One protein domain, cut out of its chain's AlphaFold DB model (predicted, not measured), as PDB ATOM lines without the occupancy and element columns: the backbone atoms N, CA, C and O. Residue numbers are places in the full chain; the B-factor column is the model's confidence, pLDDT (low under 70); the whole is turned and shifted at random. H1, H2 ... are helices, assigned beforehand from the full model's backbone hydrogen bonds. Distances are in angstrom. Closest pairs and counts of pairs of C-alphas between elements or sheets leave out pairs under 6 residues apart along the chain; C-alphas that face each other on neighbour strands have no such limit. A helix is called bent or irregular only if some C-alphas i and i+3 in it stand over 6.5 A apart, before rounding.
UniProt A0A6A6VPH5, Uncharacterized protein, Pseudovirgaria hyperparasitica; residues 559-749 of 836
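AT A GLANCE: This is residues 559 to 749 of the 836 residues of an uncharacterized protein of Pseudovirgaria hyperparasitica (UniProt A0A6A6VPH5). Three long helices, H1, H2 and H3, make an elongated up-and-down bundle, each running against the one before it, and H6 packs on H3, running opposite to it and apart from both H1 and H2. H4 crosses H6 over its residues 724 to 729, and the short H5 packs on H2, between long links without named elements. The printed part has 191 residues with six named helices, H1 to H6 in that order, and no named strand; the class is all helix, with 119 residues in the helices. It is compact, with a radius of gyration of the C-alphas of 17.3 A, and spans 56 by 37 by 30 A.

IN THESE COORDINATES: H1, residues 559 to 587, is the longest helix, 41.5 A from C-alpha 559 at (187.342, 167.493, 94.142) to C-alpha 587 at (214.261, 192.391, 113.642). It has a kink of 35 degrees near residue 581 and is only just irregular, C-alphas 582 and 585 being 6.8 A apart. H2, residues 607 to 626, is 30.2 A long. H3, residues 642 to 667, is 33.8 A long, with a kink of 50 degrees near residue 661; it is irregular, C-alphas 658 and 661 being 7.3 A apart. H4 holds residues 671 to 686, 23.2 A, and H5 residues 705 to 710, 8.6 A. Residues 716 to 717 pair antiparallel with residues 720 to 721. H6, residues 722 to 743, is 31.6 A long and ends with C-alpha 743 at (198.892, 170.634, 117.673).

HOW THE PARTS SIT: H1 and H2 form a helical hairpin and touch at a shallow tilt of 14 degrees, H1 with residues 575 to 583 alone; their closest C-alphas, of His 582 and Ala 607, are 6.3 A apart. H2 and H3 form another, at 27 degrees, closest at the C-alphas of Ile 611 and Ile 658, 6.6 A. H1 and H3 touch and run the same way at 17 degrees, closest at the C-alphas of Leu 576 and Ala 654, 6.5 A. H3 and H6 touch, opposite ways, at a tilt of 36 degrees, only just steep; the closest C-alphas, of Leu 663 and Ser 731, are 4.2 A apart. H4 and H6 touch about perpendicular, at 75 degrees, closest at the C-alphas of Ala 680 and Ile 725, 5.1 A. H5 touches H2, closest at the C-alphas of Leu 709 and Pro 612, 6.0 A. H5 and H6 only just touch, with 3 pairs of C-alphas within 8 A, closest at those of Leu 708 and Arg 726, 7.1 A. H1 and H6 are apart. Every O i to N i+4 pair is within hydrogen-bond range in H5 and H6, against 21 of 25 in H1, 12 of 16 in H2, 19 of 22 in H3 and 10 of 12 in H4.

THE WHOLE: The two C-alphas farthest apart, of Arg 559 and Gly 597, are 56.8 A apart. The printed part has no cut. The link from H3 to H4 is tight; the other four are long. Mean pLDDT of the printed part is 71.5, with 73 residues under 70, among them residues 580 to 610 and 687 to 718.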
ATOM      1  N   ARG A 559     186.382 166.789  95.012       65.25
ATOM      2  CA  ARG A 559     187.342 167.493  94.142       65.25
ATOM      3  C   ARG A 559     187.319 169.005  94.346       65.25
ATOM      4  O   ARG A 559     188.380 169.625  94.353       65.25
ATOM      5  N   ASP A 560     186.139 169.572  94.541       67.06
ATOM      6  CA  ASP A 560     185.926 171.016  94.610       67.06
ATOM      7  C   ASP A 560     186.475 171.540  95.944       67.06
ATOM      8  O   ASP A 560     187.221 172.519  95.978       67.06
ATOM      9  N   ILE A 561     186.261 170.776  97.023       71.31
ATOM     10  CA  ILE A 561     186.888 170.976  98.339       71.31
ATOM     11  C   ILE A 561     188.425 170.939  98.232       71.31
ATOM     12  O   ILE A 561     189.105 171.809  98.774       71.31
ATOM     13  N   ILE A 562     189.006 169.986  97.487       76.56
ATOM     14  CA  ILE A 562     190.465 169.922  97.258       76.56
ATOM     15  C   ILE A 562     190.976 171.158  96.496       76.56
ATOM     16  O   ILE A 562     192.065 171.658  96.794       76.56
ATOM     17  N   ILE A 563     190.205 171.688  95.543       75.62
ATOM     18  CA  ILE A 563     190.565 172.892  94.780       75.62
ATOM     19  C   ILE A 563     190.457 174.149  95.657       75.62
ATOM     20  O   ILE A 563     191.387 174.957  95.660       75.62
ATOM     21  N   VAL A 564     189.417 174.270  96.488       76.31
ATOM     22  CA  VAL A 564     189.303 175.301  97.536       76.31
ATOM     23  C   VAL A 564     190.506 175.249  98.483       76.31
ATOM     24  O   VAL A 564     191.168 176.265  98.695       76.31
ATOM     25  N   LEU A 565     190.860 174.065  98.993       79.75
ATOM     26  CA  LEU A 565     192.012 173.850  99.876       79.75
ATOM     27  C   LEU A 565     193.350 174.198  99.207       79.75
ATOM     28  O   LEU A 565     194.260 174.707  99.866       79.75
ATOM     29  N   PHE A 566     193.493 173.945  97.906       82.88
ATOM     30  CA  PHE A 566     194.670 174.331  97.130       82.88
ATOM     31  C   PHE A 566     194.751 175.855  96.942       82.88
ATOM     32  O   PHE A 566     195.801 176.449  97.199       82.88
ATOM     33  N   LEU A 567     193.641 176.500  96.564       80.69
ATOM     34  CA  LEU A 567     193.545 177.953  96.393       80.69
ATOM     35  C   LEU A 567     193.774 178.702  97.712       80.69
ATOM     36  O   LEU A 567     194.545 179.661  97.735       80.69
ATOM     37  N   ALA A 568     193.192 178.236  98.818       80.75
ATOM     38  CA  ALA A 568     193.421 178.772 100.158       80.75
ATOM     39  C   ALA A 568     194.918 178.791 100.503       80.75
ATOM     40  O   ALA A 568     195.481 179.834 100.840       80.75
ATOM     41  N   GLN A 569     195.600 177.655 100.321       83.38
ATOM     42  CA  GLN A 569     197.037 177.524 100.578       83.38
ATOM     43  C   GLN A 569     197.927 178.403  99.691       83.38
ATOM     44  O   GLN A 569     199.076 178.649 100.070       83.38
ATOM     45  N   ILE A 570     197.427 178.872  98.545       83.75
ATOM     46  CA  ILE A 570     198.092 179.888  97.722       83.75
ATOM     47  C   ILE A 570     197.916 181.281  98.338       83.75
ATOM     48  O   ILE A 570     198.914 181.985  98.481       83.75
ATOM     49  N   GLN A 571     196.703 181.670  98.757       80.94
ATOM     50  CA  GLN A 571     196.477 182.989  99.371       80.94
ATOM     51  C   GLN A 571     197.315 183.163 100.648       80.94
ATOM     52  O   GLN A 571     198.055 184.139 100.771       80.94
ATOM     53  N   PHE A 572     197.301 182.157 101.540       83.56
ATOM     54  CA  PHE A 572     198.177 182.126 102.718       83.56
ATOM     55  C   PHE A 572     199.649 182.296 102.337       83.56
ATOM     56  O   PHE A 572     200.401 182.945 103.061       83.56
ATOM     57  N   ARG A 573     200.088 181.730 101.201       84.81
ATOM     58  CA  ARG A 573     201.483 181.854 100.774       84.81
ATOM     59  C   ARG A 573     201.830 183.236 100.236       84.81
ATOM     60  O   ARG A 573     202.904 183.720 100.571       84.81
ATOM     61  N   LYS A 574     200.943 183.902  99.495       82.44
ATOM     62  CA  LYS A 574     201.185 185.290  99.070       82.44
ATOM     63  C   LYS A 574     201.439 186.208 100.266       82.44
ATOM     64  O   LYS A 574     202.396 186.974 100.261       82.44
ATOM     65  N   ILE A 575     200.638 186.066 101.321       79.69
ATOM     66  CA  ILE A 575     200.795 186.846 102.554       79.69
ATOM     67  C   ILE A 575     202.060 186.429 103.310       79.69
ATOM     68  O   ILE A 575     202.869 187.288 103.641       79.69
ATOM     69  N   LEU A 576     202.323 185.131 103.487       80.94
ATOM     70  CA  LEU A 576     203.570 184.649 104.103       80.94
ATOM     71  C   LEU A 576     204.845 185.051 103.336       80.94
ATOM     72  O   LEU A 576     205.900 185.153 103.951       80.94
ATOM     73  N   ASN A 577     204.769 185.294 102.023       80.62
ATOM     74  CA  ASN A 577     205.877 185.831 101.227       80.62
ATOM     75  C   ASN A 577     206.035 187.361 101.403       80.62
ATOM     76  O   ASN A 577     207.142 187.876 101.268       80.62
ATOM     77  N   GLN A 578     204.956 188.090 101.716       77.69
ATOM     78  CA  GLN A 578     204.959 189.547 101.933       77.69
ATOM     79  C   GLN A 578     205.282 189.951 103.377       77.69
ATOM     80  O   GLN A 578     205.914 190.984 103.593       77.69
ATOM     81  N   VAL A 579     204.859 189.161 104.368       71.12
ATOM     82  CA  VAL A 579     205.003 189.492 105.793       71.12
ATOM     83  C   VAL A 579     206.472 189.701 106.195       71.12
ATOM     84  O   VAL A 579     206.746 190.765 106.736       71.12
ATOM     85  N   PRO A 580     207.453 188.832 105.864       66.44
ATOM     86  CA  PRO A 580     208.861 189.066 106.208       66.44
ATOM     87  C   PRO A 580     209.421 190.413 105.727       66.44
ATOM     88  O   PRO A 580     210.183 191.038 106.455       66.44
ATOM     89  N   MET A 581     208.989 190.910 104.561       62.69
ATOM     90  CA  MET A 581     209.379 192.230 104.035       62.69
ATOM     91  C   MET A 581     208.813 193.399 104.864       62.69
ATOM     92  O   MET A 581     209.387 194.478 104.872       62.69
ATOM     93  N   HIS A 582     207.699 193.188 105.568       59.31
ATOM     94  CA  HIS A 582     207.109 194.156 106.501       59.31
ATOM     95  C   HIS A 582     207.597 193.964 107.947       59.31
ATOM     96  O   HIS A 582     207.258 194.776 108.806       59.31
ATOM     97  N   LEU A 583     208.335 192.881 108.232       62.72
ATOM     98  CA  LEU A 583     208.838 192.560 109.570       62.72
ATOM     99  C   LEU A 583     210.357 192.717 109.716       62.72
ATOM    100  O   LEU A 583     210.799 192.854 110.848       62.72
ATOM    101  N   SER A 584     211.164 192.680 108.647       55.72
ATOM    102  CA  SER A 584     212.635 192.763 108.757       55.72
ATOM    103  C   SER A 584     213.086 194.028 109.496       55.72
ATOM    104  O   SER A 584     213.839 193.945 110.459       55.72
ATOM    105  N   THR A 585     212.445 195.160 109.193       50.91
ATOM    106  CA  THR A 585     212.582 196.453 109.892       50.91
ATOM    107  C   THR A 585     212.313 196.422 111.404       50.91
ATOM    108  O   THR A 585     212.611 197.393 112.090       50.91
ATOM    109  N   LEU A 586     211.755 195.332 111.939       52.81
ATOM    110  CA  LEU A 586     211.499 195.110 113.367       52.81
ATOM    111  C   LEU A 586     212.516 194.147 114.014       52.81
ATOM    112  O   LEU A 586     212.574 194.071 115.238       52.81
ATOM    113  N   TRP A 587     213.274 193.391 113.207       53.44
ATOM    114  CA  TRP A 587     214.261 192.391 113.642       53.44
ATOM    115  C   TRP A 587     215.713 192.833 113.405       53.44
ATOM    116  O   TRP A 587     216.606 192.357 114.101       53.44
ATOM    117  N   ASP A 588     215.949 193.754 112.466       45.50
ATOM    118  CA  ASP A 588     217.278 194.290 112.133       45.50
ATOM    119  C   ASP A 588     217.777 195.354 113.150       45.50
ATOM    120  O   ASP A 588     218.891 195.868 113.040       45.50
ATOM    121  N   HIS A 589     216.972 195.678 114.172       45.50
ATOM    122  CA  HIS A 589     217.327 196.580 115.274       45.50
ATOM    123  C   HIS A 589     217.666 195.792 116.558       45.50
ATOM    124  O   HIS A 589     216.840 195.000 117.017       45.50
ATOM    125  N   PRO A 590     218.851 195.992 117.175       44.62
ATOM    126  CA  PRO A 590     219.232 195.271 118.390       44.62
ATOM    127  C   PRO A 590     218.384 195.715 119.599       44.62
ATOM    128  O   PRO A 590     217.996 196.886 119.658       44.62
ATOM    129  N   PRO A 591     218.135 194.840 120.598       43.25
ATOM    130  CA  PRO A 591     217.273 195.155 121.746       43.25
ATOM    131  C   PRO A 591     217.670 196.426 122.510       43.25
ATOM    132  O   PRO A 591     216.803 197.166 122.965       43.25
ATOM    133  N   ASP A 592     218.966 196.724 122.584       43.62
ATOM    134  CA  ASP A 592     219.505 197.886 123.302       43.62
ATOM    135  C   ASP A 592     219.309 199.227 122.558       43.62
ATOM    136  O   ASP A 592     219.689 200.280 123.067       43.62
ATOM    137  N   SER A 593     218.741 199.212 121.344       44.59
ATOM    138  CA  SER A 593     218.515 200.417 120.526       44.59
ATOM    139  C   SER A 593     217.145 201.078 120.713       44.59
ATOM    140  O   SER A 593     216.929 202.175 120.195       44.59
ATOM    141  N   PHE A 594     216.228 200.471 121.477       49.09
ATOM    142  CA  PHE A 594     214.954 201.103 121.826       49.09
ATOM    143  C   PHE A 594     215.168 202.188 122.906       49.09
ATOM    144  O   PHE A 594     215.620 201.866 124.008       49.09
ATOM    145  N   PRO A 595     214.859 203.474 122.641       39.69
ATOM    146  CA  PRO A 595     215.152 204.555 123.580       39.69
ATOM    147  C   PRO A 595     214.290 204.464 124.846       39.69
ATOM    148  O   PRO A 595     213.060 204.551 124.800       39.69
ATOM    149  N   ALA A 596     214.951 204.332 125.998       37.31
ATOM    150  CA  ALA A 596     214.296 204.227 127.298       37.31
ATOM    151  C   ALA A 596     213.357 205.420 127.569       37.31
ATOM    152  O   ALA A 596     213.727 206.580 127.389       37.31
ATOM    153  N   GLY A 597     212.138 205.124 128.028       38.41
ATOM    154  CA  GLY A 597     211.102 206.123 128.319       38.41
ATOM    155  C   GLY A 597     210.211 206.505 127.132       38.41
ATOM    156  O   GLY A 597     209.182 207.144 127.345       38.41
ATOM    157  N   VAL A 598     210.529 206.084 125.902       41.75
ATOM    158  CA  VAL A 598     209.612 206.228 124.760       41.75
ATOM    159  C   VAL A 598     208.720 204.992 124.678       41.75
ATOM    160  O   VAL A 598     209.120 203.949 124.164       41.75
ATOM    161  N   TYR A 599     207.479 205.117 125.152       44.12
ATOM    162  CA  TYR A 599     206.451 204.079 125.021       44.12
ATOM    163  C   TYR A 599     205.916 203.991 123.575       44.12
ATOM    164  O   TYR A 599     204.711 204.060 123.325       44.12
ATOM    165  N   GLU A 600     206.782 203.732 122.599       49.44
ATOM    166  CA  GLU A 600     206.390 203.305 121.250       49.44
ATOM    167  C   GLU A 600     206.373 201.769 121.159       49.44
ATOM    168  O   GLU A 600     207.066 201.082 121.911       49.44
ATOM    169  N   PRO A 601     205.491 201.170 120.343       50.94
ATOM    170  CA  PRO A 601     205.687 199.800 119.890       50.94
ATOM    171  C   PRO A 601     206.736 199.828 118.760       50.94
ATOM    172  O   PRO A 601     207.001 200.901 118.220       50.94
ATOM    173  N   PRO A 602     207.259 198.693 118.266       49.09
ATOM    174  CA  PRO A 602     208.167 198.722 117.111       49.09
ATOM    175  C   PRO A 602     207.481 199.193 115.802       49.09
ATOM    176  O   PRO A 602     208.109 199.270 114.752       49.09
ATOM    177  N   PHE A 603     206.188 199.542 115.844       54.34
ATOM    178  CA  PHE A 603     205.434 200.102 114.726       54.34
ATOM    179  C   PHE A 603     205.481 201.635 114.726       54.34
ATOM    180  O   PHE A 603     204.538 202.302 115.156       54.34
ATOM    181  N   GLY A 604     206.530 202.189 114.116       47.00
ATOM    182  CA  GLY A 604     206.403 203.491 113.458       47.00
ATOM    183  C   GLY A 604     205.291 203.457 112.392       47.00
ATOM    184  O   GLY A 604     204.821 202.380 112.005       47.00
ATOM    185  N   ARG A 605     204.887 204.629 111.873       44.97
ATOM    186  CA  ARG A 605     203.708 204.818 110.983       44.97
ATOM    187  C   ARG A 605     203.664 203.971 109.695       44.97
ATOM    188  O   ARG A 605     202.701 204.070 108.938       44.97
ATOM    189  N   GLU A 606     204.709 203.208 109.394       38.91
ATOM    190  CA  GLU A 606     204.821 202.379 108.190       38.91
ATOM    191  C   GLU A 606     204.539 200.901 108.504       38.91
ATOM    192  O   GLU A 606     203.640 200.306 107.911       38.91
ATOM    193  N   ALA A 607     205.188 200.316 109.516       43.06
ATOM    194  CA  ALA A 607     204.865 198.955 109.962       43.06
ATOM    195  C   ALA A 607     203.462 198.857 110.601       43.06
ATOM    196  O   ALA A 607     202.834 197.795 110.568       43.06
ATOM    197  N   SER A 608     202.919 199.973 111.109       47.94
ATOM    198  CA  SER A 608     201.553 200.033 111.640       47.94
ATOM    199  C   SER A 608     200.467 199.806 110.584       47.94
ATOM    200  O   SER A 608     199.358 199.446 110.968       47.94
ATOM    201  N   THR A 609     200.747 199.986 109.282       51.19
ATOM    202  CA  THR A 609     199.737 199.819 108.217       51.19
ATOM    203  C   THR A 609     199.650 198.392 107.677       51.19
ATOM    204  O   THR A 609     198.563 197.936 107.336       51.19
ATOM    205  N   GLY A 610     200.768 197.660 107.612       63.53
ATOM    206  CA  GLY A 610     200.789 196.310 107.030       63.53
ATOM    207  C   GLY A 610     200.098 195.260 107.904       63.53
ATOM    208  O   GLY A 610     199.265 194.490 107.426       63.53
ATOM    209  N   ILE A 611     200.409 195.236 109.203       71.44
ATOM    210  CA  ILE A 611     199.960 194.157 110.096       71.44
ATOM    211  C   ILE A 611     198.429 194.128 110.295       71.44
ATOM    212  O   ILE A 611     197.863 193.040 110.166       71.44
ATOM    213  N   PRO A 612     197.715 195.258 110.504       71.06
ATOM    214  CA  PRO A 612     196.250 195.273 110.486       71.06
ATOM    215  C   PRO A 612     195.657 194.715 109.195       71.06
ATOM    216  O   PRO A 612     194.742 193.902 109.257       71.06
ATOM    217  N   SER A 613     196.210 195.080 108.031       73.56
ATOM    218  CA  SER A 613     195.734 194.567 106.740       73.56
ATOM    219  C   SER A 613     195.892 193.047 106.627       73.56
ATOM    220  O   SER A 613     194.975 192.372 106.160       73.56
ATOM    221  N   PHE A 614     197.013 192.484 107.095       78.62
ATOM    222  CA  PHE A 614     197.227 191.033 107.091       78.62
ATOM    223  C   PHE A 614     196.322 190.291 108.087       78.62
ATOM    224  O   PHE A 614     195.771 189.250 107.731       78.62
ATOM    225  N   LEU A 615     196.123 190.820 109.302       77.25
ATOM    226  CA  LEU A 615     195.223 190.224 110.300       77.25
ATOM    227  C   LEU A 615     193.754 190.307 109.872       77.25
ATOM    228  O   LEU A 615     193.035 189.314 109.945       77.25
ATOM    229  N   ASN A 616     193.315 191.458 109.363       75.69
ATOM    230  CA  ASN A 616     191.953 191.632 108.869       75.69
ATOM    231  C   ASN A 616     191.678 190.703 107.675       75.69
ATOM    232  O   ASN A 616     190.649 190.030 107.639       75.69
ATOM    233  N   TRP A 617     192.633 190.563 106.742       79.94
ATOM    234  CA  TRP A 617     192.534 189.549 105.687       79.94
ATOM    235  C   TRP A 617     192.401 188.135 106.267       79.94
ATOM    236  O   TRP A 617     191.527 187.388 105.837       79.94
ATOM    237  N   LEU A 618     193.233 187.776 107.250       80.19
ATOM    238  CA  LEU A 618     193.274 186.438 107.844       80.19
ATOM    239  C   LEU A 618     191.945 186.060 108.514       80.19
ATOM    240  O   LEU A 618     191.413 184.973 108.278       80.19
ATOM    241  N   TYR A 619     191.374 186.975 109.295       77.06
ATOM    242  CA  TYR A 619     190.110 186.755 109.997       77.06
ATOM    243  C   TYR A 619     188.902 186.820 109.051       77.06
ATOM    244  O   TYR A 619     187.999 185.986 109.148       77.06
ATOM    245  N   ASN A 620     188.904 187.718 108.060       75.06
ATOM    246  CA  ASN A 620     187.859 187.740 107.033       75.06
ATOM    247  C   ASN A 620     187.919 186.495 106.133       75.06
ATOM    248  O   ASN A 620     186.871 185.969 105.754       75.06
ATOM    249  N   TRP A 621     189.109 185.954 105.851       79.12
ATOM    250  CA  TRP A 621     189.257 184.686 105.134       79.12
ATOM    251  C   TRP A 621     188.615 183.518 105.899       79.12
ATOM    252  O   TRP A 621     187.952 182.685 105.285       79.12
ATOM    253  N   ARG A 622     188.713 183.485 107.236       76.44
ATOM    254  CA  ARG A 622     188.044 182.463 108.067       76.44
ATOM    255  C   ARG A 622     186.515 182.572 108.049       76.44
ATOM    256  O   ARG A 622     185.829 181.561 108.141       76.44
ATOM    257  N   ASN A 623     185.963 183.771 107.861       68.50
ATOM    258  CA  ASN A 623     184.527 183.932 107.605       68.50
ATOM    259  C   ASN A 623     184.139 183.432 106.203       68.50
ATOM    260  O   ASN A 623     183.088 182.817 106.036       68.50
ATOM    261  N   VAL A 624     185.007 183.621 105.204       66.12
ATOM    262  CA  VAL A 624     184.818 183.058 103.855       66.12
ATOM    263  C   VAL A 624     184.931 181.526 103.851       66.12
ATOM    264  O   VAL A 624     184.206 180.879 103.100       66.12
ATOM    265  N   SER A 625     185.762 180.916 104.707       69.88
ATOM    266  CA  SER A 625     185.889 179.450 104.759       69.88
ATOM    267  C   SER A 625     184.635 178.745 105.302       69.88
ATOM    268  O   SER A 625     184.331 177.644 104.842       69.88
ATOM    269  N   LYS A 626     183.837 179.411 106.156       68.31
ATOM    270  CA  LYS A 626     182.474 178.968 106.532       68.31
ATOM    271  C   LYS A 626     181.570 178.835 105.304       68.31
ATOM    272  O   LYS A 626     180.963 177.792 105.086       68.31
ATOM    273  N   ALA A 627     181.556 179.850 104.438       60.09
ATOM    274  CA  ALA A 627     180.791 179.836 103.186       60.09
ATOM    275  C   ALA A 627     181.308 178.817 102.144       60.09
ATOM    276  O   ALA A 627     180.656 178.599 101.126       60.09
ATOM    277  N   MET A 628     182.467 178.195 102.387       64.12
ATOM    278  CA  MET A 628     183.045 177.134 101.557       64.12
ATOM    279  C   MET A 628     182.869 175.725 102.155       64.12
ATOM    280  O   MET A 628     183.304 174.763 101.527       64.12
ATOM    281  N   GLY A 629     182.273 175.588 103.348       67.31
ATOM    282  CA  GLY A 629     182.161 174.306 104.056       67.31
ATOM    283  C   GLY A 629     183.496 173.781 104.605       67.31
ATOM    284  O   GLY A 629     183.695 172.570 104.688       67.31
ATOM    285  N   VAL A 630     184.439 174.679 104.919       71.38
ATOM    286  CA  VAL A 630     185.795 174.345 105.394       71.38
ATOM    287  C   VAL A 630     186.165 175.201 106.615       71.38
ATOM    288  O   VAL A 630     187.187 175.897 106.642       71.38
ATOM    289  N   ASP A 631     185.299 175.212 107.623       75.62
ATOM    290  CA  ASP A 631     185.481 175.926 108.885       75.62
ATOM    291  C   ASP A 631     185.864 175.016 110.064       75.62
ATOM    292  O   ASP A 631     186.042 173.804 109.929       75.62
ATOM    293  N   TRP A 632     186.145 175.659 111.199       84.50
ATOM    294  CA  TRP A 632     186.492 175.038 112.475       84.50
ATOM    295  C   TRP A 632     186.437 176.072 113.607       84.50
ATOM    296  O   TRP A 632     186.794 177.243 113.394       84.50
ATOM    297  N   ASP A 633     186.068 175.651 114.817       82.12
ATOM    298  CA  ASP A 633     186.250 176.471 116.021       82.12
ATOM    299  C   ASP A 633     187.706 176.390 116.520       82.12
ATOM    300  O   ASP A 633     188.443 175.441 116.252       82.12
ATOM    301  N   ASP A 634     188.148 177.408 117.252       80.25
ATOM    302  CA  ASP A 634     189.467 177.458 117.889       80.25
ATOM    303  C   ASP A 634     189.612 176.467 119.065       80.25
ATOM    304  O   ASP A 634     190.722 176.287 119.578       80.25
ATOM    305  N   TYR A 635     188.520 175.814 119.472       81.06
ATOM    306  CA  TYR A 635     188.494 174.727 120.456       81.06
ATOM    307  C   TYR A 635     188.261 173.326 119.850       81.06
ATOM    308  O   TYR A 635     188.182 172.358 120.602       81.06
ATOM    309  N   ASP A 636     188.168 173.189 118.520       85.75
ATOM    310  CA  ASP A 636     188.024 171.878 117.867       85.75
ATOM    311  C   ASP A 636     189.269 170.994 118.056       85.75
ATOM    312  O   ASP A 636     190.398 171.436 117.806       85.75
ATOM    313  N   ASP A 637     189.051 169.701 118.320       88.00
ATOM    314  CA  ASP A 637     190.100 168.676 118.272       88.00
ATOM    315  C   ASP A 637     190.887 168.710 116.940       88.00
ATOM    316  O   ASP A 637     190.304 168.964 115.873       88.00
ATOM    317  N   PRO A 638     192.207 168.422 116.949       91.44
ATOM    318  CA  PRO A 638     193.019 168.300 115.739       91.44
ATOM    319  C   PRO A 638     192.405 167.355 114.694       91.44
ATOM    320  O   PRO A 638     192.096 166.197 114.971       91.44
ATOM    321  N   SER A 639     192.240 167.850 113.464       90.50
ATOM    322  CA  SER A 639     191.486 167.134 112.430       90.50
ATOM    323  C   SER A 639     192.187 165.842 111.969       90.50
ATOM    324  O   SER A 639     193.398 165.862 111.728       90.50
ATOM    325  N   PRO A 640     191.445 164.734 111.763       90.62
ATOM    326  CA  PRO A 640     191.987 163.505 111.186       90.62
ATOM    327  C   PRO A 640     192.194 163.578 109.659       90.62
ATOM    328  O   PRO A 640     192.842 162.693 109.100       90.62
ATOM    329  N   ASP A 641     191.674 164.601 108.966       87.69
ATOM    330  CA  ASP A 641     191.971 164.826 107.545       87.69
ATOM    331  C   ASP A 641     193.303 165.598 107.409       87.69
ATOM    332  O   ASP A 641     193.401 166.738 107.879       87.69
ATOM    333  N   PRO A 642     194.335 165.045 106.736       87.75
ATOM    334  CA  PRO A 642     195.643 165.691 106.604       87.75
ATOM    335  C   PRO A 642     195.608 167.018 105.828       87.75
ATOM    336  O   PRO A 642     196.511 167.841 105.992       87.75
ATOM    337  N   ASN A 643     194.590 167.258 104.999       85.75
ATOM    338  CA  ASN A 643     194.404 168.508 104.267       85.75
ATOM    339  C   ASN A 643     193.799 169.594 105.164       85.75
ATOM    340  O   ASN A 643     194.268 170.732 105.125       85.75
ATOM    341  N   ILE A 644     192.821 169.241 106.009       86.69
ATOM    342  CA  ILE A 644     192.238 170.149 107.010       86.69
ATOM    343  C   ILE A 644     193.264 170.451 108.109       86.69
ATOM    344  O   ILE A 644     193.476 171.614 108.444       86.69
ATOM    345  N   ALA A 645     193.991 169.440 108.593       91.00
ATOM    346  CA  ALA A 645     195.134 169.611 109.489       91.00
ATOM    347  C   ALA A 645     196.179 170.581 108.901       91.00
ATOM    348  O   ALA A 645     196.592 171.538 109.559       91.00
ATOM    349  N   ARG A 646     196.548 170.412 107.620       89.50
ATOM    350  CA  ARG A 646     197.470 171.315 106.905       89.50
ATOM    351  C   ARG A 646     196.903 172.723 106.693       89.50
ATOM    352  O   ARG A 646     197.685 173.675 106.686       89.50
ATOM    353  N   LEU A 647     195.589 172.872 106.524       87.69
ATOM    354  CA  LEU A 647     194.918 174.171 106.443       87.69
ATOM    355  C   LEU A 647     194.979 174.899 107.792       87.69
ATOM    356  O   LEU A 647     195.507 176.009 107.845       87.69
ATOM    357  N   ARG A 648     194.533 174.243 108.875       89.88
ATOM    358  CA  ARG A 648     194.605 174.751 110.255       89.88
ATOM    359  C   ARG A 648     196.043 175.148 110.614       89.88
ATOM    360  O   ARG A 648     196.281 176.280 111.022       89.88
ATOM    361  N   ALA A 649     197.018 174.271 110.358       91.12
ATOM    362  CA  ALA A 649     198.440 174.540 110.592       91.12
ATOM    363  C   ALA A 649     198.951 175.787 109.844       91.12
ATOM    364  O   ALA A 649     199.686 176.590 110.412       91.12
ATOM    365  N   LYS A 650     198.556 175.981 108.576       88.38
ATOM    366  CA  LYS A 650     198.955 177.161 107.787       88.38
ATOM    367  C   LYS A 650     198.260 178.446 108.230       88.38
ATOM    368  O   LYS A 650     198.912 179.486 108.220       88.38
ATOM    369  N   TYR A 651     196.989 178.379 108.625       89.50
ATOM    370  CA  TYR A 651     196.261 179.516 109.188       89.50
ATOM    371  C   TYR A 651     196.934 179.998 110.483       89.50
ATOM    372  O   TYR A 651     197.376 181.143 110.554       89.50
ATOM    373  N   TYR A 652     197.108 179.106 111.466       91.19
ATOM    374  CA  TYR A 652     197.696 179.469 112.759       91.19
ATOM    375  C   TYR A 652     199.185 179.822 112.650       91.19
ATOM    376  O   TYR A 652     199.659 180.706 113.359       91.19
ATOM    377  N   GLY A 653     199.931 179.187 111.740       90.44
ATOM    378  CA  GLY A 653     201.316 179.560 111.452       90.44
ATOM    379  C   GLY A 653     201.438 180.957 110.830       90.44
ATOM    380  O   GLY A 653     202.349 181.704 111.180       90.44
ATOM    381  N   ALA A 654     200.501 181.351 109.959       88.62
ATOM    382  CA  ALA A 654     200.436 182.719 109.444       88.62
ATOM    383  C   ALA A 654     200.076 183.721 110.549       88.62
ATOM    384  O   ALA A 654     200.766 184.728 110.687       88.62
ATOM    385  N   GLU A 655     199.071 183.414 111.376       87.31
ATOM    386  CA  GLU A 655     198.707 184.218 112.548       87.31
ATOM    387  C   GLU A 655     199.911 184.440 113.475       87.31
ATOM    388  O   GLU A 655     200.252 185.581 113.783       87.31
ATOM    389  N   THR A 656     200.610 183.356 113.831       89.12
ATOM    390  CA  THR A 656     201.820 183.367 114.668       89.12
ATOM    391  C   THR A 656     202.867 184.312 114.089       89.12
ATOM    392  O   THR A 656     203.358 185.189 114.788       89.12
ATOM    393  N   ILE A 657     203.201 184.184 112.799       86.19
ATOM    394  CA  ILE A 657     204.239 185.010 112.164       86.19
ATOM    395  C   ILE A 657     203.826 186.491 112.117       86.19
ATOM    396  O   ILE A 657     204.661 187.353 112.380       86.19
ATOM    397  N   ILE A 658     202.554 186.794 111.837       82.94
ATOM    398  CA  ILE A 658     202.034 188.171 111.785       82.94
ATOM    399  C   ILE A 658     201.982 188.814 113.186       82.94
ATOM    400  O   ILE A 658     202.247 190.007 113.327       82.94
ATOM    401  N   THR A 659     201.660 188.042 114.228       83.44
ATOM    402  CA  THR A 659     201.523 188.536 115.612       83.44
ATOM    403  C   THR A 659     202.818 188.504 116.434       83.44
ATOM    404  O   THR A 659     202.932 189.252 117.408       83.44
ATOM    405  N   ARG A 660     203.834 187.734 116.017       85.06
ATOM    406  CA  ARG A 660     205.138 187.594 116.699       85.06
ATOM    407  C   ARG A 660     205.817 188.906 117.128       85.06
ATOM    408  O   ARG A 660     206.397 188.895 118.214       85.06
ATOM    409  N   PRO A 661     205.760 190.031 116.382       80.25
ATOM    410  CA  PRO A 661     206.361 191.290 116.834       80.25
ATOM    411  C   PRO A 661     205.724 191.858 118.109       80.25
ATOM    412  O   PRO A 661     206.421 192.474 118.912       80.25
ATOM    413  N   TYR A 662     204.423 191.630 118.333       80.38
ATOM    414  CA  TYR A 662     203.759 192.034 119.577       80.38
ATOM    415  C   TYR A 662     204.267 191.196 120.750       80.38
ATOM    416  O   TYR A 662     204.659 191.765 121.766       80.38
ATOM    417  N   LEU A 663     204.359 189.870 120.581       85.44
ATOM    418  CA  LEU A 663     204.892 188.980 121.617       85.44
ATOM    419  C   LEU A 663     206.362 189.296 121.928       85.44
ATOM    420  O   LEU A 663     206.754 189.311 123.090       85.44
ATOM    421  N   HIS A 664     207.158 189.628 120.908       82.25
ATOM    422  CA  HIS A 664     208.535 190.090 121.076       82.25
ATOM    423  C   HIS A 664     208.622 191.387 121.896       82.25
ATOM    424  O   HIS A 664     209.454 191.482 122.797       82.25
ATOM    425  N   TYR A 665     207.740 192.355 121.625       78.25
ATOM    426  CA  TYR A 665     207.646 193.613 122.370       78.25
ATOM    427  C   TYR A 665     207.194 193.403 123.828       78.25
ATOM    428  O   TYR A 665     207.810 193.944 124.740       78.25
ATOM    429  N   VAL A 666     206.170 192.577 124.072       83.19
ATOM    430  CA  VAL A 666     205.677 192.260 125.430       83.19
ATOM    431  C   VAL A 666     206.670 191.403 126.228       83.19
ATOM    432  O   VAL A 666     206.648 191.438 127.458       83.19
ATOM    433  N   TYR A 667     207.565 190.667 125.559       84.38
ATOM    434  CA  TYR A 667     208.659 189.939 126.208       84.38
ATOM    435  C   TYR A 667     209.814 190.861 126.633       84.38
ATOM    436  O   TYR A 667     210.306 190.741 127.753       84.38
ATOM    437  N   HIS A 668     210.230 191.789 125.765       79.50
ATOM    438  CA  HIS A 668     211.378 192.681 125.997       79.50
ATOM    439  C   HIS A 668     211.003 194.044 126.609       79.50
ATOM    440  O   HIS A 668     211.816 194.968 126.595       79.50
ATOM    441  N   CYS A 669     209.785 194.207 127.129       76.88
ATOM    442  CA  CYS A 669     209.338 195.494 127.653       76.88
ATOM    443  C   CYS A 669     210.116 195.917 128.926       76.88
ATOM    444  O   CYS A 669     210.363 195.082 129.811       76.88
ATOM    445  N   PRO A 670     210.481 197.212 129.053       75.19
ATOM    446  CA  PRO A 670     211.062 197.761 130.277       75.19
ATOM    447  C   PRO A 670     210.153 197.551 131.490       75.19
ATOM    448  O   PRO A 670     208.929 197.519 131.373       75.19
ATOM    449  N   GLU A 671     210.733 197.474 132.687       74.25
ATOM    450  CA  GLU A 671     209.960 197.169 133.902       74.25
ATOM    451  C   GLU A 671     208.896 198.235 134.215       74.25
ATOM    452  O   GLU A 671     207.806 197.894 134.667       74.25
ATOM    453  N   ALA A 672     209.155 199.500 133.864       68.31
ATOM    454  CA  ALA A 672     208.184 200.593 133.961       68.31
ATOM    455  C   ALA A 672     206.941 200.404 133.057       68.31
ATOM    456  O   ALA A 672     205.844 200.831 133.421       68.31
ATOM    457  N   ASP A 673     207.084 199.726 131.912       73.81
ATOM    458  CA  ASP A 673     205.976 199.446 130.987       73.81
ATOM    459  C   ASP A 673     205.159 198.215 131.415       73.81
ATOM    460  O   ASP A 673     203.971 198.116 131.089       73.81
ATOM    461  N   ARG A 674     205.757 197.282 132.176       83.81
ATOM    462  CA  ARG A 674     205.073 196.062 132.649       83.81
ATOM    463  C   ARG A 674     203.810 196.385 133.434       83.81
ATOM    464  O   ARG A 674     202.784 195.753 133.212       83.81
ATOM    465  N   ASP A 675     203.826 197.414 134.271       82.31
ATOM    466  CA  ASP A 675     202.645 197.845 135.023       82.31
ATOM    467  C   ASP A 675     201.500 198.346 134.125       82.31
ATOM    468  O   ASP A 675     200.323 198.090 134.399       82.31
ATOM    469  N   VAL A 676     201.822 199.020 133.014       82.81
ATOM    470  CA  VAL A 676     200.833 199.454 132.013       82.81
ATOM    471  C   VAL A 676     200.228 198.236 131.311       82.81
ATOM    472  O   VAL A 676     199.007 198.135 131.172       82.81
ATOM    473  N   LEU A 677     201.073 197.277 130.927       86.06
ATOM    474  CA  LEU A 677     200.675 196.027 130.279       86.06
ATOM    475  C   LEU A 677     199.871 195.105 131.220       86.06
ATOM    476  O   LEU A 677     198.885 194.506 130.792       86.06
ATOM    477  N   LYS A 678     200.208 195.047 132.516       87.38
ATOM    478  CA  LYS A 678     199.487 194.270 133.541       87.38
ATOM    479  C   LYS A 678     198.092 194.842 133.803       87.38
ATOM    480  O   LYS A 678     197.126 194.080 133.886       87.38
ATOM    481  N   ARG A 679     197.955 196.176 133.853       84.75
ATOM    482  CA  ARG A 679     196.641 196.850 133.897       84.75
ATOM    483  C   ARG A 679     195.822 196.577 132.634       84.75
ATOM    484  O   ARG A 679     194.661 196.195 132.751       84.75
ATOM    485  N   ALA A 680     196.430 196.686 131.452       83.62
ATOM    486  CA  ALA A 680     195.762 196.385 130.185       83.62
ATOM    487  C   ALA A 680     195.274 194.930 130.095       83.62
ATOM    488  O   ALA A 680     194.137 194.694 129.693       83.62
ATOM    489  N   TRP A 681     196.079 193.960 130.538       85.94
ATOM    490  CA  TRP A 681     195.651 192.561 130.597       85.94
ATOM    491  C   TRP A 681     194.509 192.330 131.592       85.94
ATOM    492  O   TRP A 681     193.522 191.670 131.270       85.94
ATOM    493  N   THR A 682     194.601 192.924 132.784       84.94
ATOM    494  CA  THR A 682     193.550 192.825 133.812       84.94
ATOM    495  C   THR A 682     192.215 193.391 133.310       84.94
ATOM    496  O   THR A 682     191.163 192.827 133.603       84.94
ATOM    497  N   TYR A 683     192.261 194.454 132.502       80.69
ATOM    498  CA  TYR A 683     191.096 195.046 131.844       80.69
ATOM    499  C   TYR A 683     190.507 194.164 130.726       80.69
ATOM    500  O   TYR A 683     189.294 193.982 130.683       80.69
ATOM    501  N   ILE A 684     191.333 193.561 129.860       77.94
ATOM    502  CA  ILE A 684     190.847 192.585 128.859       77.94
ATOM    503  C   ILE A 684     190.154 191.411 129.579       77.94
ATOM    504  O   ILE A 684     189.078 190.964 129.186       77.94
ATOM    505  N   ARG A 685     190.723 190.955 130.701       79.88
ATOM    506  CA  ARG A 685     190.181 189.838 131.483       79.88
ATOM    507  C   ARG A 685     188.863 190.136 132.189       79.88
ATOM    508  O   ARG A 685     188.012 189.248 132.249       79.88
ATOM    509  N   SER A 686     188.659 191.347 132.706       76.75
ATOM    510  CA  SER A 686     187.400 191.695 133.382       76.75
ATOM    511  C   SER A 686     186.204 191.735 132.424       76.75
ATOM    512  O   SER A 686     185.084 191.453 132.851       76.75
ATOM    513  N   ARG A 687     186.438 191.992 131.128       69.44
ATOM    514  CA  ARG A 687     185.415 191.984 130.068       69.44
ATOM    515  C   ARG A 687     184.916 190.579 129.677       69.44
ATOM    516  O   ARG A 687     183.890 190.480 129.015       69.44
ATOM    517  N   LYS A 688     185.593 189.494 130.096       55.84
ATOM    518  CA  LYS A 688     185.285 188.081 129.737       55.84
ATOM    519  C   LYS A 688     185.220 187.797 128.225       55.84
ATOM    520  O   LYS A 688     184.537 186.872 127.788       55.84
ATOM    521  N   GLU A 689     185.931 188.584 127.431       52.78
ATOM    522  CA  GLU A 689     185.936 188.470 125.974       52.78
ATOM    523  C   GLU A 689     186.553 187.139 125.532       52.78
ATOM    524  O   GLU A 689     187.459 186.605 126.176       52.78
ATOM    525  N   SER A 690     186.039 186.558 124.445       47.81
ATOM    526  CA  SER A 690     186.464 185.216 124.055       47.81
ATOM    527  C   SER A 690     187.876 185.243 123.474       47.81
ATOM    528  O   SER A 690     188.120 185.755 122.384       47.81
ATOM    529  N   TRP A 691     188.788 184.624 124.219       54.19
ATOM    530  CA  TRP A 691     190.247 184.567 124.084       54.19
ATOM    531  C   TRP A 691     190.821 184.063 122.744       54.19
ATOM    532  O   TRP A 691     192.023 183.836 122.613       54.19
ATOM    533  N   THR A 692     189.985 183.813 121.746       49.44
ATOM    534  CA  THR A 692     190.368 183.132 120.508       49.44
ATOM    535  C   THR A 692     190.456 184.104 119.346       49.44
ATOM    536  O   THR A 692     189.661 185.033 119.249       49.44
ATOM    537  N   ALA A 693     191.409 183.876 118.441       46.19
ATOM    538  CA  ALA A 693     191.677 184.738 117.292       46.19
ATOM    539  C   ALA A 693     190.425 185.022 116.445       46.19
ATOM    540  O   ALA A 693     190.219 186.146 115.994       46.19
ATOM    541  N   SER A 694     189.562 184.012 116.284       47.00
ATOM    542  CA  SER A 694     188.264 184.149 115.615       47.00
ATOM    543  C   SER A 694     187.295 185.098 116.334       47.00
ATOM    544  O   SER A 694     186.591 185.859 115.670       47.00
ATOM    545  N   LYS A 695     187.281 185.089 117.672       50.62
ATOM    546  CA  LYS A 695     186.296 185.790 118.514       50.62
ATOM    547  C   LYS A 695     186.811 187.103 119.118       50.62
ATOM    548  O   LYS A 695     186.026 187.862 119.678       50.62
ATOM    549  N   LEU A 696     188.066 187.481 118.845       49.66
ATOM    550  CA  LEU A 696     188.539 188.875 118.951       49.66
ATOM    551  C   LEU A 696     187.703 189.853 118.098       49.66
ATOM    552  O   LEU A 696     187.743 191.060 118.320       49.66
ATOM    553  N   ARG A 697     186.950 189.335 117.116       45.97
ATOM    554  CA  ARG A 697     185.999 190.070 116.268       45.97
ATOM    555  C   ARG A 697     184.589 190.193 116.877       45.97
ATOM    556  O   ARG A 697     183.761 190.886 116.299       45.97
ATOM    557  N   GLU A 698     184.319 189.502 117.987       44.38
ATOM    558  CA  GLU A 698     183.007 189.381 118.658       44.38
ATOM    559  C   GLU A 698     182.989 190.053 120.051       44.38
ATOM    560  O   GLU A 698     181.983 190.017 120.756       44.38
ATOM    561  N   ALA A 699     184.105 190.658 120.465       46.59
ATOM    562  CA  ALA A 699     184.256 191.374 121.728       46.59
ATOM    563  C   ALA A 699     183.562 192.759 121.704       46.59
ATOM    564  O   ALA A 699     183.496 193.396 120.654       46.59
ATOM    565  N   GLU A 700     183.101 193.273 122.856       41.06
ATOM    566  CA  GLU A 700     182.317 194.528 122.979       41.06
ATOM    567  C   GLU A 700     183.168 195.821 122.840       41.06
ATOM    568  O   GLU A 700     183.143 196.743 123.667       41.06
ATOM    569  N   TRP A 701     183.968 195.906 121.775       41.78
ATOM    570  CA  TRP A 701     184.969 196.961 121.585       41.78
ATOM    571  C   TRP A 701     184.503 198.183 120.800       41.78
ATOM    572  O   TRP A 701     185.189 199.202 120.833       41.78
ATOM    573  N   GLY A 702     183.355 198.116 120.143       39.00
ATOM    574  CA  GLY A 702     183.028 198.993 119.024       39.00
ATOM    575  C   GLY A 702     182.557 198.130 117.861       39.00
ATOM    576  O   GLY A 702     182.207 196.968 118.066       39.00
ATOM    577  N   ASN A 703     182.530 198.679 116.652       41.19
ATOM    578  CA  ASN A 703     181.917 197.985 115.524       41.19
ATOM    579  C   ASN A 703     182.841 196.943 114.877       41.19
ATOM    580  O   ASN A 703     182.327 196.035 114.220       41.19
ATOM    581  N   SER A 704     184.161 196.997 115.095       50.00
ATOM    582  CA  SER A 704     185.024 195.830 114.857       50.00
ATOM    583  C   SER A 704     186.400 195.892 115.539       50.00
ATOM    584  O   SER A 704     186.804 196.884 116.143       50.00
ATOM    585  N   LEU A 705     187.171 194.811 115.377       51.00
ATOM    586  CA  LEU A 705     188.605 194.761 115.680       51.00
ATOM    587  C   LEU A 705     189.429 195.768 114.846       51.00
ATOM    588  O   LEU A 705     190.531 196.127 115.252       51.00
ATOM    589  N   GLU A 706     188.911 196.241 113.706       50.47
ATOM    590  CA  GLU A 706     189.551 197.292 112.904       50.47
ATOM    591  C   GLU A 706     189.590 198.607 113.703       50.47
ATOM    592  O   GLU A 706     190.655 199.214 113.759       50.47
ATOM    593  N   ASP A 707     188.539 198.958 114.463       56.12
ATOM    594  CA  ASP A 707     188.544 200.134 115.357       56.12
ATOM    595  C   ASP A 707     189.731 200.098 116.345       56.12
ATOM    596  O   ASP A 707     190.415 201.099 116.545       56.12
ATOM    597  N   LEU A 708     190.045 198.936 116.936       58.50
ATOM    598  CA  LEU A 708     191.188 198.782 117.854       58.50
ATOM    599  C   LEU A 708     192.546 198.771 117.120       58.50
ATOM    600  O   LEU A 708     193.554 199.236 117.661       58.50
ATOM    601  N   LEU A 709     192.598 198.243 115.895       56.28
ATOM    602  CA  LEU A 709     193.819 198.184 115.081       56.28
ATOM    603  C   LEU A 709     194.121 199.491 114.322       56.28
ATOM    604  O   LEU A 709     195.269 199.690 113.914       56.28
ATOM    605  N   GLU A 710     193.138 200.378 114.182       53.75
ATOM    606  CA  GLU A 710     193.241 201.689 113.529       53.75
ATOM    607  C   GLU A 710     193.143 202.863 114.521       53.75
ATOM    608  O   GLU A 710     193.547 203.973 114.176       53.75
ATOM    609  N   SER A 711     192.700 202.624 115.768       57.72
ATOM    610  CA  SER A 711     192.740 203.622 116.848       57.72
ATOM    611  C   SER A 711     194.131 204.237 117.023       57.72
ATOM    612  O   SER A 711     195.160 203.557 116.934       57.72
ATOM    613  N   ASP A 712     194.154 205.539 117.304       56.59
ATOM    614  CA  ASP A 712     195.390 206.280 117.535       56.59
ATOM    615  C   ASP A 712     196.138 205.672 118.746       56.59
ATOM    616  O   ASP A 712     195.555 205.570 119.833       56.59
ATOM    617  N   PRO A 713     197.419 205.266 118.604       55.97
ATOM    618  CA  PRO A 713     198.202 204.682 119.696       55.97
ATOM    619  C   PRO A 713     198.353 205.578 120.936       55.97
ATOM    620  O   PRO A 713     198.698 205.072 122.007       55.97
ATOM    621  N   THR A 714     198.118 206.889 120.799       57.53
ATOM    622  CA  THR A 714     198.152 207.870 121.896       57.53
ATOM    623  C   THR A 714     196.857 207.921 122.714       57.53
ATOM    624  O   THR A 714     196.853 208.478 123.812       57.53
ATOM    625  N   GLN A 715     195.759 207.331 122.227       64.06
ATOM    626  CA  GLN A 715     194.479 207.321 122.934       64.06
ATOM    627  C   GLN A 715     194.474 206.357 124.129       64.06
ATOM    628  O   GLN A 715     195.237 205.389 124.217       64.06
ATOM    629  N   SER A 716     193.549 206.608 125.056       65.88
ATOM    630  CA  SER A 716     193.245 205.701 126.161       65.88
ATOM    631  C   SER A 716     191.744 205.452 126.270       65.88
ATOM    632  O   SER A 716     190.934 206.330 125.976       65.88
ATOM    633  N   ARG A 717     191.383 204.241 126.696       62.94
ATOM    634  CA  ARG A 717     190.022 203.811 127.028       62.94
ATOM    635  C   ARG A 717     190.021 203.427 128.500       62.94
ATOM    636  O   ARG A 717     190.904 202.691 128.930       62.94
ATOM    637  N   ASP A 718     189.091 203.976 129.273       65.94
ATOM    638  CA  ASP A 718     188.984 203.763 130.725       65.94
ATOM    639  C   ASP A 718     190.323 204.010 131.479       65.94
ATOM    640  O   ASP A 718     190.654 203.338 132.451       65.94
ATOM    641  N   GLY A 719     191.126 204.973 130.996       70.25
ATOM    642  CA  GLY A 719     192.453 205.321 131.535       70.25
ATOM    643  C   GLY A 719     193.615 204.418 131.087       70.25
ATOM    644  O   GLY A 719     194.750 204.618 131.519       70.25
ATOM    645  N   ILE A 720     193.369 203.436 130.215       74.94
ATOM    646  CA  ILE A 720     194.355 202.458 129.733       74.94
ATOM    647  C   ILE A 720     194.668 202.714 128.253       74.94
ATOM    648  O   ILE A 720     193.765 202.853 127.432       74.94
ATOM    649  N   SER A 721     195.954 202.761 127.890       76.12
ATOM    650  CA  SER A 721     196.396 202.994 126.505       76.12
ATOM    651  C   SER A 721     195.891 201.912 125.539       76.12
ATOM    652  O   SER A 721     196.112 200.719 125.767       76.12
ATOM    653  N   THR A 722     195.295 202.328 124.416       71.44
ATOM    654  CA  THR A 722     194.824 201.446 123.323       71.44
ATOM    655  C   THR A 722     195.944 200.543 122.796       71.44
ATOM    656  O   THR A 722     195.759 199.339 122.608       71.44
ATOM    657  N   LYS A 723     197.156 201.096 122.667       73.00
ATOM    658  CA  LYS A 723     198.384 200.364 122.335       73.00
ATOM    659  C   LYS A 723     198.690 199.251 123.345       73.00
ATOM    660  O   LYS A 723     199.101 198.168 122.925       73.00
ATOM    661  N   ALA A 724     198.512 199.485 124.650       77.44
ATOM    662  CA  ALA A 724     198.796 198.482 125.686       77.44
ATOM    663  C   ALA A 724     197.872 197.268 125.541       77.44
ATOM    664  O   ALA A 724     198.344 196.135 125.451       77.44
ATOM    665  N   ILE A 725     196.569 197.531 125.412       77.75
ATOM    666  CA  ILE A 725     195.535 196.530 125.128       77.75
ATOM    667  C   ILE A 725     195.912 195.722 123.883       77.75
ATOM    668  O   ILE A 725     196.078 194.507 123.964       77.75
ATOM    669  N   ARG A 726     196.108 196.392 122.740       77.62
ATOM    670  CA  ARG A 726     196.444 195.757 121.457       77.62
ATOM    671  C   ARG A 726     197.701 194.888 121.543       77.62
ATOM    672  O   ARG A 726     197.734 193.804 120.965       77.62
ATOM    673  N   SER A 727     198.719 195.349 122.270       79.31
ATOM    674  CA  SER A 727     199.973 194.614 122.452       79.31
ATOM    675  C   SER A 727     199.762 193.330 123.248       79.31
ATOM    676  O   SER A 727     200.237 192.280 122.822       79.31
ATOM    677  N   MET A 728     198.991 193.377 124.338       84.69
ATOM    678  CA  MET A 728     198.650 192.182 125.115       84.69
ATOM    679  C   MET A 728     197.755 191.222 124.322       84.69
ATOM    680  O   MET A 728     198.046 190.030 124.261       84.69
ATOM    681  N   LEU A 729     196.724 191.737 123.648       80.25
ATOM    682  CA  LEU A 729     195.742 190.944 122.901       80.25
ATOM    683  C   LEU A 729     196.377 190.150 121.746       80.25
ATOM    684  O   LEU A 729     196.114 188.959 121.582       80.25
ATOM    685  N   LEU A 730     197.257 190.786 120.967       81.19
ATOM    686  CA  LEU A 730     197.938 190.132 119.845       81.19
ATOM    687  C   LEU A 730     199.095 189.232 120.300       81.19
ATOM    688  O   LEU A 730     199.387 188.240 119.639       81.19
ATOM    689  N   SER A 731     199.707 189.508 121.451       86.50
ATOM    690  CA  SER A 731     200.689 188.605 122.070       86.50
ATOM    691  C   SER A 731     200.034 187.324 122.600       86.50
ATOM    692  O   SER A 731     200.537 186.228 122.354       86.50
ATOM    693  N   HIS A 732     198.870 187.451 123.243       85.06
ATOM    694  CA  HIS A 732     198.017 186.330 123.640       85.06
ATOM    695  C   HIS A 732     197.616 185.479 122.418       85.06
ATOM    696  O   HIS A 732     197.784 184.257 122.418       85.06
ATOM    697  N   ALA A 733     197.156 186.126 121.338       83.69
ATOM    698  CA  ALA A 733     196.857 185.461 120.067       83.69
ATOM    699  C   ALA A 733     198.088 184.738 119.479       83.69
ATOM    700  O   ALA A 733     197.980 183.582 119.071       83.69
ATOM    701  N   CYS A 734     199.278 185.350 119.527       88.50
ATOM    702  CA  CYS A 734     200.532 184.729 119.084       88.50
ATOM    703  C   CYS A 734     200.860 183.436 119.847       88.50
ATOM    704  O   CYS A 734     201.272 182.449 119.235       88.50
ATOM    705  N   MET A 735     200.686 183.412 121.173       89.44
ATOM    706  CA  MET A 735     200.950 182.210 121.976       89.44
ATOM    707  C   MET A 735     199.946 181.096 121.655       89.44
ATOM    708  O   MET A 735     200.337 179.961 121.382       89.44
ATOM    709  N   TRP A 736     198.654 181.416 121.607       88.50
ATOM    710  CA  TRP A 736     197.621 180.432 121.287       88.50
ATOM    711  C   TRP A 736     197.706 179.897 119.854       88.50
ATOM    712  O   TRP A 736     197.544 178.695 119.643       88.50
ATOM    713  N   SER A 737     197.988 180.747 118.866       89.81
ATOM    714  CA  SER A 737     198.207 180.300 117.486       89.81
ATOM    715  C   SER A 737     199.493 179.485 117.346       89.81
ATOM    716  O   SER A 737     199.475 178.476 116.642       89.81
ATOM    717  N   SER A 738     200.553 179.786 118.107       92.69
ATOM    718  CA  SER A 738     201.744 178.923 118.182       92.69
ATOM    719  C   SER A 738     201.388 177.517 118.681       92.69
ATOM    720  O   SER A 738     201.804 176.524 118.081       92.69
ATOM    721  N   ILE A 739     200.569 177.405 119.737       91.81
ATOM    722  CA  ILE A 739     200.106 176.114 120.277       91.81
ATOM    723  C   ILE A 739     199.229 175.383 119.254       91.81
ATOM    724  O   ILE A 739     199.531 174.244 118.892       91.81
ATOM    725  N   ARG A 740     198.194 176.038 118.711       91.69
ATOM    726  CA  ARG A 740     197.267 175.427 117.739       91.69
ATOM    727  C   ARG A 740     197.953 175.036 116.430       91.69
ATOM    728  O   ARG A 740     197.684 173.960 115.906       91.69
ATOM    729  N   SER A 741     198.884 175.848 115.926       93.38
ATOM    730  CA  SER A 741     199.727 175.512 114.769       93.38
ATOM    731  C   SER A 741     200.587 174.278 115.031       93.38
ATOM    732  O   SER A 741     200.872 173.527 114.099       93.38
ATOM    733  N   THR A 742     201.011 174.075 116.280       94.62
ATOM    734  CA  THR A 742     201.844 172.937 116.675       94.62
ATOM    735  C   THR A 742     201.009 171.665 116.833       94.62
ATOM    736  O   THR A 742     201.387 170.637 116.269       94.62
ATOM    737  N   LYS A 743     199.838 171.752 117.484       93.12
ATOM    738  CA  LYS A 743     198.892 170.634 117.673       93.12
ATOM    739  C   LYS A 743     198.097 170.241 116.415       93.12
ATOM    740  O   LYS A 743     197.490 169.175 116.372       93.12
ATOM    741  N   ALA A 744     198.098 171.066 115.363       93.31
ATOM    742  CA  ALA A 744     197.222 170.918 114.192       93.31
ATOM    743  C   ALA A 744     197.277 169.560 113.454       93.31
ATOM    744  O   ALA A 744     196.314 169.226 112.766       93.31
ATOM    745  N   PHE A 745     198.367 168.793 113.577       93.06
ATOM    746  CA  PHE A 745     198.540 167.484 112.927       93.06
ATOM    747  C   PHE A 745     198.301 166.279 113.851       93.06
ATOM    748  O   PHE A 745     198.455 165.144 113.407       93.06
ATOM    749  N   ASP A 746     197.909 166.482 115.107       91.62
ATOM    750  CA  ASP A 746     197.963 165.407 116.110       91.62
ATOM    751  C   ASP A 746     196.770 164.432 116.021       91.62
ATOM    752  O   ASP A 746     196.830 163.308 116.517       91.62
ATOM    753  N   GLY A 747     195.737 164.796 115.252       88.88
ATOM    754  CA  GLY A 747     194.673 163.888 114.813       88.88
ATOM    755  C   GLY A 747     195.126 162.857 113.768       88.88
ATOM    756  O   GLY A 747     194.417 161.880 113.515       88.88
ATOM    757  N   ILE A 748     196.310 163.031 113.163       89.75
ATOM    758  CA  ILE A 748     196.840 162.141 112.124       89.75
ATOM    759  C   ILE A 748     197.512 160.919 112.767       89.75
ATOM    760  O   ILE A 748     198.695 160.919 113.095       89.75
ATOM    761  N   ARG A 749     196.741 159.834 112.904       85.69
ATOM    762  CA  ARG A 749     197.165 158.569 113.543       85.69
ATOM    763  C   ARG A 749     198.127 157.698 112.709       85.69
ATOM    764  O   ARG A 749     198.482 156.604 113.143       85.69
TER     765      ARG A 749